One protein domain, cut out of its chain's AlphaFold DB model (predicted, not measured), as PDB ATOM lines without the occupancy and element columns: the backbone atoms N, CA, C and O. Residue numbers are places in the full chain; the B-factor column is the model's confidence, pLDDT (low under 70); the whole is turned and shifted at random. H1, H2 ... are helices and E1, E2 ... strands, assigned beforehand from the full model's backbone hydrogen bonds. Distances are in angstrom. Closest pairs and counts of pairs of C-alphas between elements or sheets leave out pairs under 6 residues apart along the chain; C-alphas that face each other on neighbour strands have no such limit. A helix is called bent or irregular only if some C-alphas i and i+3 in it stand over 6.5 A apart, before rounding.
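AT A GLANCE: This is residues 320 to 432 of the 435 residues of an uncharacterized protein of Campylobacter helveticus (UniProt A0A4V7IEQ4). A small three-stranded antiparallel sheet makes a wall, and the short helix H1 packs by its edge strand E3, near the middle of the model; H2 packs on one end of H1, and H3 comes in from the other side of H1, with its last residues reaching E1 and E2. H4 meets the end of H1 and runs outward, and its residues 427 to 432 stick out. The printed part has 113 residues, with elements in the order E1, E2, H1, E3, H2, H3, H4 and sheet order E2, E1, E3, in the mixed class of helices and strands. It is compact, with a radius of gyration of the C-alphas of 14.6 A and spans of 40 by 31 by 30 A.

HOW THE PARTS SIT: E1, residues 323 to 331, is the inner strand and forms a hairpin with E2, residues 336 to 341; they are antiparallel at 159 degrees, with N 331 and O 336 2.8 A apart. Residues 338 to 339 of E2 also pair, antiparallel, with residues 349 to 350. E3, residues 371 to 375, is antiparallel to E1 at 165 degrees, with N 326 and O 372 2.8 A apart. H1, residues 359 to 367, is the hub and is on the sheet at a height of 6.8 A, over none of the strands, but only just: 2 of its C-alphas fall on E3. E2, H1 and E3 form a split strand-helix-strand unit, two strands running the same way with E1 between them, and its crossover is left-handed. H2, residues 378 to 388, only grazes the sheet and touches H1 at a steep tilt of 47 degrees, the closest C-alphas being those of Lys 359 and Tyr 388, 5.0 A apart. H3, residues 395 to 409, only grazes the sheet with residues 406 to 409; its residues 401 to 405 alone touch H1, at a steep tilt of 52 degrees, the closest C-alphas being those of Val 365 and Tyr 405, 5.9 A apart. H4, residues 420 to 432, and H1 only just touch, only at their ends, with 3 pairs of C-alphas within 8 A, the closest those of Lys 367 and Ser 421, 6.1 A. Each O i to N i+4 pair is within hydrogen-bond range in H1 and H3, against 5 of 7 in H2 and 5 of 9 in H4.

IN THESE COORDINATES: E1 begins at C-alpha 323 (13.980, 14.448, -32.969) and is 25.3 A long; E2 is 16.5 A, H1 12.0 A and E3 12.6 A. H2, 14.1 A, is irregular, with C-alphas 384 and 387 8.1 A apart. H3 is 21.0 A long, and H4, 19.4 A, ends at C-alpha 432 (8.968, 48.941, -23.736).

THE WHOLE: The C-alphas of Met 379 and Val 432, the two farthest apart, are 41.4 A apart. The printed part has no cut, and the link from E2 to H1 is long, 17 residues. The mean pLDDT of the printed part is 86.3; residues 413 to 421 and 425 to 432 are under 70.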
ATOM      1  N   ASN A 320      24.495  13.138 -30.305       80.88
ATOM      2  CA  ASN A 320      23.681  12.554 -31.372       80.88
ATOM      3  C   ASN A 320      22.183  12.846 -31.200       80.88
ATOM      4  O   ASN A 320      21.339  12.008 -31.522       80.88
ATOM      5  N   LEU A 321      21.832  14.015 -30.655       90.94
ATOM      6  CA  LEU A 321      20.439  14.385 -30.417       90.94
ATOM      7  C   LEU A 321      19.629  14.356 -31.719       90.94
ATOM      8  O   LEU A 321      19.920  15.090 -32.662       90.94
ATOM      9  N   LYS A 322      18.571  13.542 -31.741       94.94
ATOM     10  CA  LYS A 322      17.640  13.452 -32.868       94.94
ATOM     11  C   LYS A 322      16.195  13.578 -32.414       94.94
ATOM     12  O   LYS A 322      15.792  13.055 -31.371       94.94
ATOM     13  N   GLY A 323      15.396  14.250 -33.226       95.75
ATOM     14  CA  GLY A 323      13.980  14.448 -32.969       95.75
ATOM     15  C   GLY A 323      13.279  15.098 -34.146       95.75
ATOM     16  O   GLY A 323      13.892  15.338 -35.177       95.75
ATOM     17  N   ASP A 324      12.000  15.381 -33.960       97.38
ATOM     18  CA  ASP A 324      11.175  16.063 -34.947       97.38
ATOM     19  C   ASP A 324      10.662  17.373 -34.344       97.38
ATOM     20  O   ASP A 324      10.169  17.399 -33.205       97.38
ATOM     21  N   PHE A 325      10.742  18.459 -35.107       98.38
ATOM     22  CA  PHE A 325      10.130  19.726 -34.740       98.38
ATOM     23  C   PHE A 325       8.740  19.863 -35.359       98.38
ATOM     24  O   PHE A 325       8.467  19.461 -36.491       98.38
ATOM     25  N   LYS A 326       7.840  20.476 -34.594       98.44
ATOM     26  CA  LYS A 326       6.584  21.016 -35.109       98.44
ATOM     27  C   LYS A 326       6.564  22.504 -34.834       98.44
ATOM     28  O   LYS A 326       6.871  22.932 -33.722       98.44
ATOM     29  N   PHE A 327       6.181  23.274 -35.832       97.62
ATOM     30  CA  PHE A 327       6.229  24.724 -35.778       97.62
ATOM     31  C   PHE A 327       4.830  25.267 -35.535       97.62
ATOM     32  O   PHE A 327       3.921  24.962 -36.305       97.62
ATOM     33  N   ILE A 328       4.645  26.028 -34.457       95.75
ATOM     34  CA  ILE A 328       3.359  26.645 -34.129       95.75
ATOM     35  C   ILE A 328       3.484  28.144 -34.345       95.75
ATOM     36  O   ILE A 328       4.480  28.758 -33.962       95.75
ATOM     37  N   TYR A 329       2.465  28.744 -34.940       93.44
ATOM     38  CA  TYR A 329       2.396  30.186 -35.092       93.44
ATOM     39  C   TYR A 329       0.953  30.675 -35.077       93.44
ATOM     40  O   TYR A 329       0.015  29.916 -35.313       93.44
ATOM     41  N   PHE A 330       0.798  31.961 -34.783       91.69
ATOM     42  CA  PHE A 330      -0.449  32.683 -34.967       91.69
ATOM     43  C   PHE A 330      -0.423  33.353 -36.340       91.69
ATOM     44  O   PHE A 330       0.426  34.210 -36.596       91.69
ATOM     45  N   ASP A 331      -1.330  32.956 -37.225       91.12
ATOM     46  CA  ASP A 331      -1.504  33.612 -38.511       91.12
ATOM     47  C   ASP A 331      -2.379  34.853 -38.337       91.12
ATOM     48  O   ASP A 331      -3.559  34.784 -38.001       91.12
ATOM     49  N   LYS A 332      -1.782  36.023 -38.567       85.44
ATOM     50  CA  LYS A 332      -2.478  37.304 -38.440       85.44
ATOM     51  C   LYS A 332      -3.516  37.536 -39.536       85.44
ATOM     52  O   LYS A 332      -4.391  38.371 -39.333       85.44
ATOM     53  N   LYS A 333      -3.409  36.859 -40.686       87.50
ATOM     54  CA  LYS A 333      -4.308  37.085 -41.827       87.50
ATOM     55  C   LYS A 333      -5.713  36.566 -41.553       87.50
ATOM     56  O   LYS A 333      -6.677  37.249 -41.873       87.50
ATOM     57  N   ASP A 334      -5.820  35.383 -40.958       92.00
ATOM     58  CA  ASP A 334      -7.103  34.762 -40.613       92.00
ATOM     59  C   ASP A 334      -7.356  34.682 -39.099       92.00
ATOM     60  O   ASP A 334      -8.445  34.296 -38.676       92.00
ATOM     61  N   GLY A 335      -6.390  35.095 -38.273       90.06
ATOM     62  CA  GLY A 335      -6.524  35.146 -36.822       90.06
ATOM     63  C   GLY A 335      -6.497  33.771 -36.158       90.06
ATOM     64  O   GLY A 335      -7.062  33.617 -35.073       90.06
ATOM     65  N   GLN A 336      -5.877  32.770 -36.792       93.62
ATOM     66  CA  GLN A 336      -5.902  31.383 -36.329       93.62
ATOM     67  C   GLN A 336      -4.522  30.866 -35.925       93.62
ATOM     68  O   GLN A 336      -3.484  31.299 -36.424       93.62
ATOM     69  N   ILE A 337      -4.507  29.891 -35.012       94.62
ATOM     70  CA  ILE A 337      -3.287  29.172 -34.651       94.62
ATOM     71  C   ILE A 337      -3.084  28.028 -35.634       94.62
ATOM     72  O   ILE A 337      -3.981  27.212 -35.863       94.62
ATOM     73  N   LYS A 338      -1.875  27.958 -36.188       96.19
ATOM     74  CA  LYS A 338      -1.494  26.971 -37.189       96.19
ATOM     75  C   LYS A 338      -0.287  26.165 -36.737       96.19
ATOM     76  O   LYS A 338       0.590  26.655 -36.024       96.19
ATOM     77  N   LEU A 339      -0.254  24.913 -37.179       97.44
ATOM     78  CA  LEU A 339       0.797  23.942 -36.914       97.44
ATOM     79  C   LEU A 339       1.377  23.431 -38.237       97.44
ATOM     80  O   LEU A 339       0.631  22.967 -39.098       97.44
ATOM     81  N   LEU A 340       2.703  23.440 -38.362       98.12
ATOM     82  CA  LEU A 340       3.437  22.785 -39.448       98.12
ATOM     83  C   LEU A 340       4.181  21.574 -38.891       98.12
ATOM     84  O   LEU A 340       4.816  21.651 -37.836       98.12
ATOM     85  N   LYS A 341       4.111  20.444 -39.598       97.50
ATOM     86  CA  LYS A 341       4.820  19.212 -39.230       97.50
ATOM     87  C   LYS A 341       5.156  18.383 -40.466       97.50
ATOM     88  O   LYS A 341       4.366  18.336 -41.409       97.50
ATOM     89  N   ALA A 342       6.277  17.665 -40.411       97.44
ATOM     90  CA  ALA A 342       6.750  16.820 -41.509       97.44
ATOM     91  C   ALA A 342       5.721  15.761 -41.941       97.44
ATOM     92  O   ALA A 342       5.489  15.570 -43.128       97.44
ATOM     93  N   SER A 343       5.016  15.143 -40.984       96.12
ATOM     94  CA  SER A 343       4.008  14.111 -41.274       96.12
ATOM     95  C   SER A 343       2.780  14.625 -42.038       96.12
ATOM     96  O   SER A 343       1.973  13.822 -42.482       96.12
ATOM     97  N   ASN A 344       2.598  15.946 -42.124       96.81
ATOM     98  CA  ASN A 344       1.575  16.592 -42.947       96.81
ATOM     99  C   ASN A 344       2.218  17.388 -44.084       96.81
ATOM    100  O   ASN A 344       1.686  18.405 -44.515       96.81
ATOM    101  N   ASN A 345       3.421  16.992 -44.500       96.12
ATOM    102  CA  ASN A 345       4.135  17.628 -45.592       96.12
ATOM    103  C   ASN A 345       4.306  19.149 -45.386       96.12
ATOM    104  O   ASN A 345       4.292  19.909 -46.348       96.12
ATOM    105  N   TYR A 346       4.398  19.604 -44.130       97.81
ATOM    106  CA  TYR A 346       4.413  21.019 -43.737       97.81
ATOM    107  C   TYR A 346       3.252  21.875 -44.275       97.81
ATOM    108  O   TYR A 346       3.357  23.097 -44.310       97.81
ATOM    109  N   GLU A 347       2.128  21.271 -44.652       97.12
ATOM    110  CA  GLU A 347       0.895  22.012 -44.909       97.12
ATOM    111  C   GLU A 347       0.295  22.479 -43.581       97.12
ATOM    112  O   GLU A 347       0.324  21.753 -42.579       97.12
ATOM    113  N   ALA A 348      -0.214  23.711 -43.568       96.44
ATOM    114  CA  ALA A 348      -0.689  24.354 -42.354       96.44
ATOM    115  C   ALA A 348      -1.971  23.703 -41.832       96.44
ATOM    116  O   ALA A 348      -2.985  23.652 -42.522       96.44
ATOM    117  N   ILE A 349      -1.925  23.248 -40.581       97.25
ATOM    118  CA  ILE A 349      -3.073  22.672 -39.880       97.25
ATOM    119  C   ILE A 349      -3.589  23.699 -38.886       97.25
ATOM    120  O   ILE A 349      -2.846  24.111 -37.995       97.25
ATOM    121  N   ILE A 350      -4.860  24.068 -39.006       97.12
ATOM    122  CA  ILE A 350      -5.549  24.882 -38.003       97.12
ATOM    123  C   ILE A 350      -5.754  24.025 -36.753       97.12
ATOM    124  O   ILE A 350      -6.268  22.909 -36.841       97.12
ATOM    125  N   ILE A 351      -5.356  24.541 -35.592       96.06
ATOM    126  CA  ILE A 351      -5.516  23.849 -34.311       96.06
ATOM    127  C   ILE A 351      -6.292  24.712 -33.318       96.06
ATOM    128  O   ILE A 351      -6.081  25.920 -33.227       96.06
ATOM    129  N   GLN A 352      -7.185  24.078 -32.561       92.81
ATOM    130  CA  GLN A 352      -7.940  24.722 -31.478       92.81
ATOM    131  C   GLN A 352      -7.350  24.423 -30.100       92.81
ATOM    132  O   GLN A 352      -7.543  25.194 -29.165       92.81
ATOM    133  N   GLU A 353      -6.601  23.329 -29.982       93.44
ATOM    134  CA  GLU A 353      -5.896  22.943 -28.769       93.44
ATOM    135  C   GLU A 353      -4.721  22.009 -29.078       93.44
ATOM    136  O   GLU A 353      -4.622  21.403 -30.149       93.44
ATOM    137  N   LEU A 354      -3.818  21.904 -28.112       94.38
ATOM    138  CA  LEU A 354      -2.759  20.914 -28.044       94.38
ATOM    139  C   LEU A 354      -3.095  19.910 -26.941       94.38
ATOM    140  O   LEU A 354      -3.427  20.311 -25.824       94.38
ATOM    141  N   ASP A 355      -2.929  18.621 -27.238       93.62
ATOM    142  CA  ASP A 355      -3.053  17.544 -26.256       93.62
ATOM    143  C   ASP A 355      -1.910  17.636 -25.235       93.62
ATOM    144  O   ASP A 355      -0.765  17.251 -25.500       93.62
ATOM    145  N   LEU A 356      -2.216  18.182 -24.058       93.88
ATOM    146  CA  LEU A 356      -1.224  18.399 -23.008       93.88
ATOM    147  C   LEU A 356      -0.897  17.119 -22.235       93.88
ATOM    148  O   LEU A 356       0.065  17.127 -21.463       93.88
ATOM    149  N   SER A 357      -1.630  16.015 -22.437       90.94
ATOM    150  CA  SER A 357      -1.235  14.715 -21.872       90.94
ATOM    151  C   SER A 357       0.129  14.275 -22.423       90.94
ATOM    152  O   SER A 357       0.918  13.604 -21.755       90.94
ATOM    153  N   GLN A 358       0.474  14.760 -23.618       92.88
ATOM    154  CA  GLN A 358       1.777  14.579 -24.229       92.88
ATOM    155  C   GLN A 358       2.822  15.507 -23.588       92.88
ATOM    156  O   GLN A 358       2.855  16.719 -23.824       92.88
ATOM    157  N   LYS A 359       3.771  14.916 -22.851       93.44
ATOM    158  CA  LYS A 359       4.840  15.612 -22.097       93.44
ATOM    159  C   LYS A 359       5.568  16.737 -22.861       93.44
ATOM    160  O   LYS A 359       5.853  17.790 -22.296       93.44
ATOM    161  N   HIS A 360       5.837  16.549 -24.152       94.50
ATOM    162  CA  HIS A 360       6.559  17.508 -25.000       94.50
ATOM    163  C   HIS A 360       5.689  18.693 -25.461       94.50
ATOM    164  O   HIS A 360       6.185  19.817 -25.582       94.50
ATOM    165  N   TYR A 361       4.385  18.475 -25.657       95.19
ATOM    166  CA  TYR A 361       3.426  19.553 -25.904       95.19
ATOM    167  C   TYR A 361       3.261  20.405 -24.648       95.19
ATOM    168  O   TYR A 361       3.446  21.620 -24.695       95.19
ATOM    169  N   ASN A 362       3.022  19.756 -23.508       93.94
ATOM    170  CA  ASN A 362       2.863  20.438 -22.228       93.94
ATOM    171  C   ASN A 362       4.107  21.237 -21.830       93.94
ATOM    172  O   ASN A 362       3.998  22.384 -21.403       93.94
ATOM    173  N   PHE A 363       5.300  20.674 -22.045       93.56
ATOM    174  CA  PHE A 363       6.555  21.399 -21.878       93.56
ATOM    175  C   PHE A 363       6.575  22.694 -22.694       93.56
ATOM    176  O   PHE A 363       6.827  23.765 -22.139       93.56
ATOM    177  N   SER A 364       6.319  22.588 -24.001       93.12
ATOM    178  CA  SER A 364       6.438  23.712 -24.937       93.12
ATOM    179  C   SER A 364       5.455  24.813 -24.562       93.12
ATOM    180  O   SER A 364       5.840  25.968 -24.418       93.12
ATOM    181  N   VAL A 365       4.224  24.422 -24.250       91.69
ATOM    182  CA  VAL A 365       3.152  25.306 -23.804       91.69
ATOM    183  C   VAL A 365       3.476  25.986 -22.463       91.69
ATOM    184  O   VAL A 365       3.370  27.204 -22.343       91.69
ATOM    185  N   CYS A 366       3.962  25.247 -21.461       87.75
ATOM    186  CA  CYS A 366       4.344  25.806 -20.155       87.75
ATOM    187  C   CYS A 366       5.605  26.687 -20.196       87.75
ATOM    188  O   CYS A 366       5.874  27.463 -19.266       87.75
ATOM    189  N   LYS A 367       6.437  26.519 -21.226       87.50
ATOM    190  CA  LYS A 367       7.655  27.307 -21.447       87.50
ATOM    191  C   LYS A 367       7.507  28.366 -22.529       87.50
ATOM    192  O   LYS A 367       8.449  29.134 -22.703       87.50
ATOM    193  N   PHE A 368       6.347  28.434 -23.175       87.38
ATOM    194  CA  PHE A 368       6.028  29.330 -24.281       87.38
ATOM    195  C   PHE A 368       6.867  29.101 -25.547       87.38
ATOM    196  O   PHE A 368       7.012  29.998 -26.360       87.38
ATOM    197  N   TYR A 369       7.439  27.917 -25.762       92.25
ATOM    198  CA  TYR A 369       8.303  27.685 -26.927       92.25
ATOM    199  C   TYR A 369       7.464  27.723 -28.208       92.25
ATOM    200  O   TYR A 369       6.485  26.989 -28.269       92.25
ATOM    201  N   PRO A 370       7.852  28.486 -29.249       93.19
ATOM    202  CA  PRO A 370       7.073  28.587 -30.489       93.19
ATOM    203  C   PRO A 370       7.148  27.307 -31.344       93.19
ATOM    204  O   PRO A 370       6.536  27.209 -32.404       93.19
ATOM    205  N   PHE A 371       7.909  26.312 -30.897       96.38
ATOM    206  CA  PHE A 371       8.030  25.007 -31.518       96.38
ATOM    207  C   PHE A 371       7.798  23.915 -30.479       96.38
ATOM    208  O   PHE A 371       8.106  24.072 -29.296       96.38
ATOM    209  N   ILE A 372       7.305  22.775 -30.947       97.50
ATOM    210  CA  ILE A 372       7.268  21.532 -30.188       97.50
ATOM    211  C   ILE A 372       8.433  20.678 -30.652       97.50
ATOM    212  O   ILE A 372       8.547  20.385 -31.840       97.50
ATOM    213  N   PHE A 373       9.259  20.234 -29.712       96.94
ATOM    214  CA  PHE A 373      10.340  19.301 -29.991       96.94
ATOM    215  C   PHE A 373       9.962  17.905 -29.496       96.94
ATOM    216  O   PHE A 373       9.726  17.707 -28.305       96.94
ATOM    217  N   LYS A 374       9.863  16.935 -30.404       95.62
ATOM    218  CA  LYS A 374       9.618  15.532 -30.065       95.62
ATOM    219  C   LYS A 374      10.915  14.749 -30.240       95.62
ATOM    220  O   LYS A 374      11.329  14.474 -31.358       95.62
ATOM    221  N   LEU A 375      11.535  14.372 -29.130       94.50
ATOM    222  CA  LEU A 375      12.736  13.538 -29.135       94.50
ATOM    223  C   LEU A 375      12.446  12.124 -29.655       94.50
ATOM    224  O   LEU A 375      11.417  11.541 -29.303       94.50
ATOM    225  N   LYS A 376      13.369  11.581 -30.460       93.81
ATOM    226  CA  LYS A 376      13.341  10.173 -30.896       93.81
ATOM    227  C   LYS A 376      13.835   9.231 -29.797       93.81
ATOM    228  O   LYS A 376      13.314   8.128 -29.666       93.81
ATOM    229  N   ASP A 377      14.794   9.677 -28.988       91.69
ATOM    230  CA  ASP A 377      15.279   8.923 -27.833       91.69
ATOM    231  C   ASP A 377      14.338   9.105 -26.630       91.69
ATOM    232  O   ASP A 377      14.174  10.205 -26.092       91.69
ATOM    233  N   GLU A 378      13.711   8.011 -26.199       89.88
ATOM    234  CA  GLU A 378      12.735   8.020 -25.110       89.88
ATOM    235  C   GLU A 378      13.376   8.234 -23.725       89.88
ATOM    236  O   GLU A 378      12.741   8.825 -22.846       89.88
ATOM    237  N   MET A 379      14.632   7.826 -23.518       88.69
ATOM    238  CA  MET A 379      15.360   8.074 -22.270       88.69
ATOM    239  C   MET A 379      15.667   9.566 -22.128       88.69
ATOM    240  O   MET A 379      15.308  10.174 -21.116       88.69
ATOM    241  N   ILE A 380      16.230  10.182 -23.171       89.94
ATOM    242  CA  ILE A 380      16.479  11.631 -23.216       89.94
ATOM    243  C   ILE A 380      15.157  12.392 -23.061       89.94
ATOM    244  O   ILE A 380      15.065  13.360 -22.304       89.94
ATOM    245  N   SER A 381      14.098  11.920 -23.721       91.31
ATOM    246  CA  SER A 381      12.750  12.490 -23.629       91.31
ATOM    247  C   SER A 381      12.211  12.487 -22.198       91.31
ATOM    248  O   SER A 381      11.644  13.482 -21.740       91.31
ATOM    249  N   ARG A 382      12.401  11.394 -21.449       88.00
ATOM    250  CA  ARG A 382      12.025  11.327 -20.028       88.00
ATOM    251  C   ARG A 382      12.831  12.313 -19.199       88.00
ATOM    252  O   ARG A 382      12.235  13.034 -18.411       88.00
ATOM    253  N   ILE A 383      14.138  12.415 -19.415       88.38
ATOM    254  CA  ILE A 383      14.991  13.362 -18.686       88.38
ATOM    255  C   ILE A 383      14.532  14.805 -18.929       88.38
ATOM    256  O   ILE A 383      14.270  15.545 -17.978       88.38
ATOM    257  N   LEU A 384      14.351  15.192 -20.193       89.25
ATOM    258  CA  LEU A 384      14.008  16.565 -20.561       89.25
ATOM    259  C   LEU A 384      12.599  16.968 -20.106       89.25
ATOM    260  O   LEU A 384      12.381  18.109 -19.689       89.25
ATOM    261  N   TYR A 385      11.646  16.032 -20.171       92.56
ATOM    262  CA  TYR A 385      10.225  16.317 -19.981       92.56
ATOM    263  C   TYR A 385       9.607  15.712 -18.712       92.56
ATOM    264  O   TYR A 385       8.397  15.842 -18.543       92.56
ATOM    265  N   HIS A 386      10.375  15.099 -17.798       89.06
ATOM    266  CA  HIS A 386       9.818  14.408 -16.616       89.06
ATOM    267  C   HIS A 386       8.841  15.269 -15.803       89.06
ATOM    268  O   HIS A 386       7.794  14.779 -15.394       89.06
ATOM    269  N   LYS A 387       9.128  16.569 -15.626       89.62
ATOM    270  CA  LYS A 387       8.263  17.503 -14.872       89.62
ATOM    271  C   LYS A 387       6.953  17.866 -15.577       89.62
ATOM    272  O   LYS A 387       6.171  18.622 -15.018       89.62
ATOM    273  N   TYR A 388       6.752  17.390 -16.801       89.81
ATOM    274  CA  TYR A 388       5.607  17.706 -17.656       89.81
ATOM    275  C   TYR A 388       4.779  16.467 -18.002       89.81
ATOM    276  O   TYR A 388       3.867  16.546 -18.821       89.81
ATOM    277  N   ASN A 389       5.096  15.325 -17.389       85.81
ATOM    278  CA  ASN A 389       4.350  14.086 -17.529       85.81
ATOM    279  C   ASN A 389       3.362  13.943 -16.363       85.81
ATOM    280  O   ASN A 389       3.714  13.402 -15.318       85.81
ATOM    281  N   TYR A 390       2.148  14.470 -16.523       76.44
ATOM    282  CA  TYR A 390       1.168  14.546 -15.431       76.44
ATOM    283  C   TYR A 390       0.218  13.342 -15.336       76.44
ATOM    284  O   TYR A 390      -0.621  13.318 -14.442       76.44
ATOM    285  N   GLY A 391       0.350  12.325 -16.195       74.62
ATOM    286  CA  GLY A 391      -0.548  11.163 -16.215       74.62
ATOM    287  C   GLY A 391      -1.962  11.539 -16.668       74.62
ATOM    288  O   GLY A 391      -2.297  11.329 -17.827       74.62
ATOM    289  N   ASN A 392      -2.745  12.158 -15.780       82.00
ATOM    290  CA  ASN A 392      -4.072  12.700 -16.064       82.00
ATOM    291  C   ASN A 392      -4.059  14.229 -15.965       82.00
ATOM    292  O   ASN A 392      -3.610  14.801 -14.973       82.00
ATOM    293  N   ILE A 393      -4.587  14.892 -16.990       86.00
ATOM    294  CA  ILE A 393      -4.751  16.346 -17.040       86.00
ATOM    295  C   ILE A 393      -6.243  16.648 -17.140       86.00
ATOM    296  O   ILE A 393      -6.939  16.019 -17.934       86.00
ATOM    297  N   SER A 394      -6.741  17.581 -16.323       88.56
ATOM    298  CA  SER A 394      -8.155  17.968 -16.377       88.56
ATOM    299  C   SER A 394      -8.463  18.748 -17.656       88.56
ATOM    300  O   SER A 394      -7.599  19.442 -18.205       88.56
ATOM    301  N   GLN A 395      -9.708  18.654 -18.126       89.62
ATOM    302  CA  GLN A 395     -10.153  19.368 -19.323       89.62
ATOM    303  C   GLN A 395     -10.064  20.888 -19.138       89.62
ATOM    304  O   GLN A 395      -9.665  21.595 -20.061       89.62
ATOM    305  N   GLU A 396     -10.355  21.388 -17.935       88.75
ATOM    306  CA  GLU A 396     -10.239  22.809 -17.594       88.75
ATOM    307  C   GLU A 396      -8.787  23.273 -17.700       88.75
ATOM    308  O   GLU A 396      -8.504  24.266 -18.368       88.75
ATOM    309  N   TYR A 397      -7.844  22.511 -17.126       87.75
ATOM    310  CA  TYR A 397      -6.425  22.833 -17.242       87.75
ATOM    311  C   TYR A 397      -5.981  22.860 -18.706       87.75
ATOM    312  O   TYR A 397      -5.272  23.780 -19.108       87.75
ATOM    313  N   GLN A 398      -6.378  21.863 -19.505       90.69
ATOM    314  CA  GLN A 398      -6.019  21.798 -20.919       90.69
ATOM    315  C   GLN A 398      -6.536  23.011 -21.692       90.69
ATOM    316  O   GLN A 398      -5.765  23.637 -22.427       90.69
ATOM    317  N   LYS A 399      -7.802  23.373 -21.488       90.44
ATOM    318  CA  LYS A 399      -8.438  24.519 -22.136       90.44
ATOM    319  C   LYS A 399      -7.757  25.832 -21.754       90.44
ATOM    320  O   LYS A 399      -7.236  26.523 -22.631       90.44
ATOM    321  N   ASP A 400      -7.690  26.139 -20.460       88.50
ATOM    322  CA  ASP A 400      -7.157  27.410 -19.953       88.50
ATOM    323  C   ASP A 400      -5.696  27.599 -20.363       88.50
ATOM    324  O   ASP A 400      -5.248  28.688 -20.738       88.50
ATOM    325  N   ARG A 401      -4.929  26.507 -20.323       89.31
ATOM    326  CA  ARG A 401      -3.519  26.525 -20.679       89.31
ATOM    327  C   ARG A 401      -3.301  26.775 -22.170       89.31
ATOM    328  O   ARG A 401      -2.406  27.553 -22.510       89.31
ATOM    329  N   ASN A 402      -4.069  26.113 -23.036       92.44
ATOM    330  CA  ASN A 402      -3.996  26.321 -24.481       92.44
ATOM    331  C   ASN A 402      -4.414  27.744 -24.853       92.44
ATOM    332  O   ASN A 402      -3.667  28.420 -25.557       92.44
ATOM    333  N   GLU A 403      -5.541  28.228 -24.320       90.25
ATOM    334  CA  GLU A 403      -6.012  29.598 -24.546       90.25
ATOM    335  C   GLU A 403      -4.932  30.617 -24.164       90.25
ATOM    336  O   GLU A 403      -4.594  31.512 -24.942       90.25
ATOM    337  N   PHE A 404      -4.331  30.454 -22.983       88.62
ATOM    338  CA  PHE A 404      -3.271  31.344 -22.530       88.62
ATOM    339  C   PHE A 404      -2.048  31.310 -23.455       88.62
ATOM    340  O   PHE A 404      -1.545  32.357 -23.859       88.62
ATOM    341  N   TYR A 405      -1.567  30.120 -23.809       89.50
ATOM    342  CA  TYR A 405      -0.405  29.961 -24.681       89.50
ATOM    343  C   TYR A 405      -0.637  30.530 -26.085       89.50
ATOM    344  O   TYR A 405       0.231  31.217 -26.619       89.50
ATOM    345  N   PHE A 406      -1.818  30.323 -26.661       91.12
ATOM    346  CA  PHE A 406      -2.172  30.880 -27.963       91.12
ATOM    347  C   PHE A 406      -2.312  32.398 -27.934       91.12
ATOM    348  O   PHE A 406      -1.867  33.061 -28.867       91.12
ATOM    349  N   ASN A 407      -2.827  32.970 -26.843       86.25
ATOM    350  CA  ASN A 407      -2.803  34.417 -26.642       86.25
ATOM    351  C   ASN A 407      -1.367  34.955 -26.596       86.25
ATOM    352  O   ASN A 407      -1.083  35.961 -27.245       86.25
ATOM    353  N   VAL A 408      -0.446  34.259 -25.919       84.44
ATOM    354  CA  VAL A 408       0.983  34.619 -25.925       84.44
ATOM    355  C   VAL A 408       1.563  34.562 -27.336       84.44
ATOM    356  O   VAL A 408       2.199  35.524 -27.761       84.44
ATOM    357  N   LEU A 409       1.309  33.489 -28.090       85.56
ATOM    358  CA  LEU A 409       1.736  33.395 -29.489       85.56
ATOM    359  C   LEU A 409       1.093  34.456 -30.384       85.56
ATOM    360  O   LEU A 409       1.677  34.816 -31.395       85.56
ATOM    361  N   ALA A 410      -0.082  34.973 -30.038       84.44
ATOM    362  CA  ALA A 410      -0.713  36.079 -30.748       84.44
ATOM    363  C   ALA A 410      -0.159  37.460 -30.338       84.44
ATOM    364  O   ALA A 410      -0.628  38.474 -30.855       84.44
ATOM    365  N   GLY A 411       0.801  37.522 -29.407       78.38
ATOM    366  CA  GLY A 411       1.327  38.770 -28.844       78.38
ATOM    367  C   GLY A 411       0.380  39.449 -27.848       78.38
ATOM    368  O   GLY A 411       0.603  40.590 -27.454       78.38
ATOM    369  N   LYS A 412      -0.689  38.775 -27.412       79.81
ATOM    370  CA  LYS A 412      -1.665  39.332 -26.471       79.81
ATOM    371  C   LYS A 412      -1.163  39.175 -25.037       79.81
ATOM    372  O   LYS A 412      -0.794  38.081 -24.599       79.81
ATOM    373  N   ARG A 413      -1.190  40.266 -24.265       69.62
ATOM    374  CA  ARG A 413      -1.014  40.189 -22.808       69.62
ATOM    375  C   ARG A 413      -2.233  39.525 -22.182       69.62
ATOM    376  O   ARG A 413      -3.359  39.747 -22.613       69.62
ATOM    377  N   SER A 414      -1.999  38.724 -21.152       64.94
ATOM    378  CA  SER A 414      -3.069  38.139 -20.360       64.94
ATOM    379  C   SER A 414      -2.791  38.389 -18.887       64.94
ATOM    380  O   SER A 414      -1.746  38.020 -18.356       64.94
ATOM    381  N   GLU A 415      -3.746  39.052 -18.245       65.88
ATOM    382  CA  GLU A 415      -3.723  39.378 -16.816       65.88
ATOM    383  C   GLU A 415      -4.271  38.231 -15.960       65.88
ATOM    384  O   GLU A 415      -4.112  38.219 -14.744       65.88
ATOM    385  N   LYS A 416      -4.898  37.236 -16.599       62.22
ATOM    386  CA  LYS A 416      -5.632  36.161 -15.923       62.22
ATOM    387  C   LYS A 416      -4.738  35.058 -15.361       62.22
ATOM    388  O   LYS A 416      -5.210  34.247 -14.573       62.22
ATOM    389  N   TYR A 417      -3.473  34.978 -15.777       65.50
ATOM    390  CA  TYR A 417      -2.626  33.835 -15.452       65.50
ATOM    391  C   TYR A 417      -1.190  34.247 -15.113       65.50
ATOM    392  O   TYR A 417      -0.491  34.878 -15.909       65.50
ATOM    393  N   TRP A 418      -0.721  33.834 -13.935       62.88
ATOM    394  CA  TRP A 418       0.637  34.092 -13.468       62.88
ATOM    395  C   TRP A 418       1.504  32.832 -13.574       62.88
ATOM    396  O   TRP A 418       1.167  31.769 -13.059       62.88
ATOM    397  N   SER A 419       2.672  32.949 -14.211       69.00
ATOM    398  CA  SER A 419       3.750  31.964 -14.071       69.00
ATOM    399  C   SER A 419       5.110  32.639 -14.079       69.00
ATOM    400  O   SER A 419       5.304  33.654 -14.744       69.00
ATOM    401  N   SER A 420       6.093  32.034 -13.407       67.88
ATOM    402  CA  SER A 420       7.477  32.526 -13.427       67.88
ATOM    403  C   SER A 420       8.048  32.607 -14.852       67.88
ATOM    404  O   SER A 420       8.755  33.560 -15.177       67.88
ATOM    405  N   SER A 421       7.716  31.642 -15.722       67.62
ATOM    406  CA  SER A 421       8.103  31.665 -17.141       67.62
ATOM    407  C   SER A 421       7.510  32.885 -17.859       67.62
ATOM    408  O   SER A 421       8.250  33.622 -18.507       67.62
ATOM    409  N   TYR A 422       6.204  33.127 -17.692       72.62
ATOM    410  CA  TYR A 422       5.508  34.263 -18.300       72.62
ATOM    411  C   TYR A 422       6.024  35.597 -17.758       72.62
ATOM    412  O   TYR A 422       6.316  36.496 -18.531       72.62
ATOM    413  N   HIS A 423       6.239  35.711 -16.446       71.00
ATOM    414  CA  HIS A 423       6.776  36.925 -15.832       71.00
ATOM    415  C   HIS A 423       8.196  37.252 -16.320       71.00
ATOM    416  O   HIS A 423       8.512  38.406 -16.595       71.00
ATOM    417  N   LYS A 424       9.070  36.247 -16.477       71.12
ATOM    418  CA  LYS A 424      10.414  36.449 -17.052       71.12
ATOM    419  C   LYS A 424      10.340  36.949 -18.495       71.12
ATOM    420  O   LYS A 424      11.081  37.862 -18.850       71.12
ATOM    421  N   MET A 425       9.438  36.367 -19.283       68.88
ATOM    422  CA  MET A 425       9.169  36.752 -20.667       68.88
ATOM    423  C   MET A 425       8.639  38.193 -20.753       68.88
ATOM    424  O   MET A 425       9.210  39.020 -21.457       68.88
ATOM    425  N   THR A 426       7.621  38.547 -19.962       68.06
ATOM    426  CA  THR A 426       7.024  39.891 -19.970       68.06
ATOM    427  C   THR A 426       7.900  40.957 -19.331       68.06
ATOM    428  O   THR A 426       7.800  42.109 -19.726       68.06
ATOM    429  N   LYS A 427       8.817  40.625 -18.413       64.06
ATOM    430  CA  LYS A 427       9.788  41.589 -17.863       64.06
ATOM    431  C   LYS A 427      10.711  42.173 -18.940       64.06
ATOM    432  O   LYS A 427      11.169  43.303 -18.797       64.06
ATOM    433  N   HIS A 428      10.988  41.419 -20.004       55.28
ATOM    434  CA  HIS A 428      11.764  41.913 -21.148       55.28
ATOM    435  C   HIS A 428      10.910  42.819 -22.050       55.28
ATOM    436  O   HIS A 428      11.407  43.830 -22.527       55.28
ATOM    437  N   LEU A 429       9.608  42.530 -22.164       53.19
ATOM    438  CA  LEU A 429       8.615  43.370 -22.854       53.19
ATOM    439  C   LEU A 429       8.202  44.614 -22.043       53.19
ATOM    440  O   LEU A 429       7.736  45.603 -22.592       53.19
ATOM    441  N   GLY A 430       8.338  44.578 -20.717       43.91
ATOM    442  CA  GLY A 430       7.926  45.639 -19.794       43.91
ATOM    443  C   GLY A 430       8.847  46.857 -19.795       43.91
ATOM    444  O   GLY A 430       8.419  47.928 -19.382       43.91
ATOM    445  N   LYS A 431      10.073  46.734 -20.319       42.84
ATOM    446  CA  LYS A 431      10.953  47.885 -20.575       42.84
ATOM    447  C   LYS A 431      10.498  48.749 -21.765       42.84
ATOM    448  O   LYS A 431      11.110  49.775 -22.011       42.84
ATOM    449  N   VAL A 432       9.441  48.340 -22.475       42.88
ATOM    450  CA  VAL A 432       8.968  48.941 -23.736       42.88
ATOM    451  C   VAL A 432       7.728  49.831 -23.552       42.88
ATOM    452  O   VAL A 432       7.393  50.600 -24.437       42.88
TER     453      VAL A 432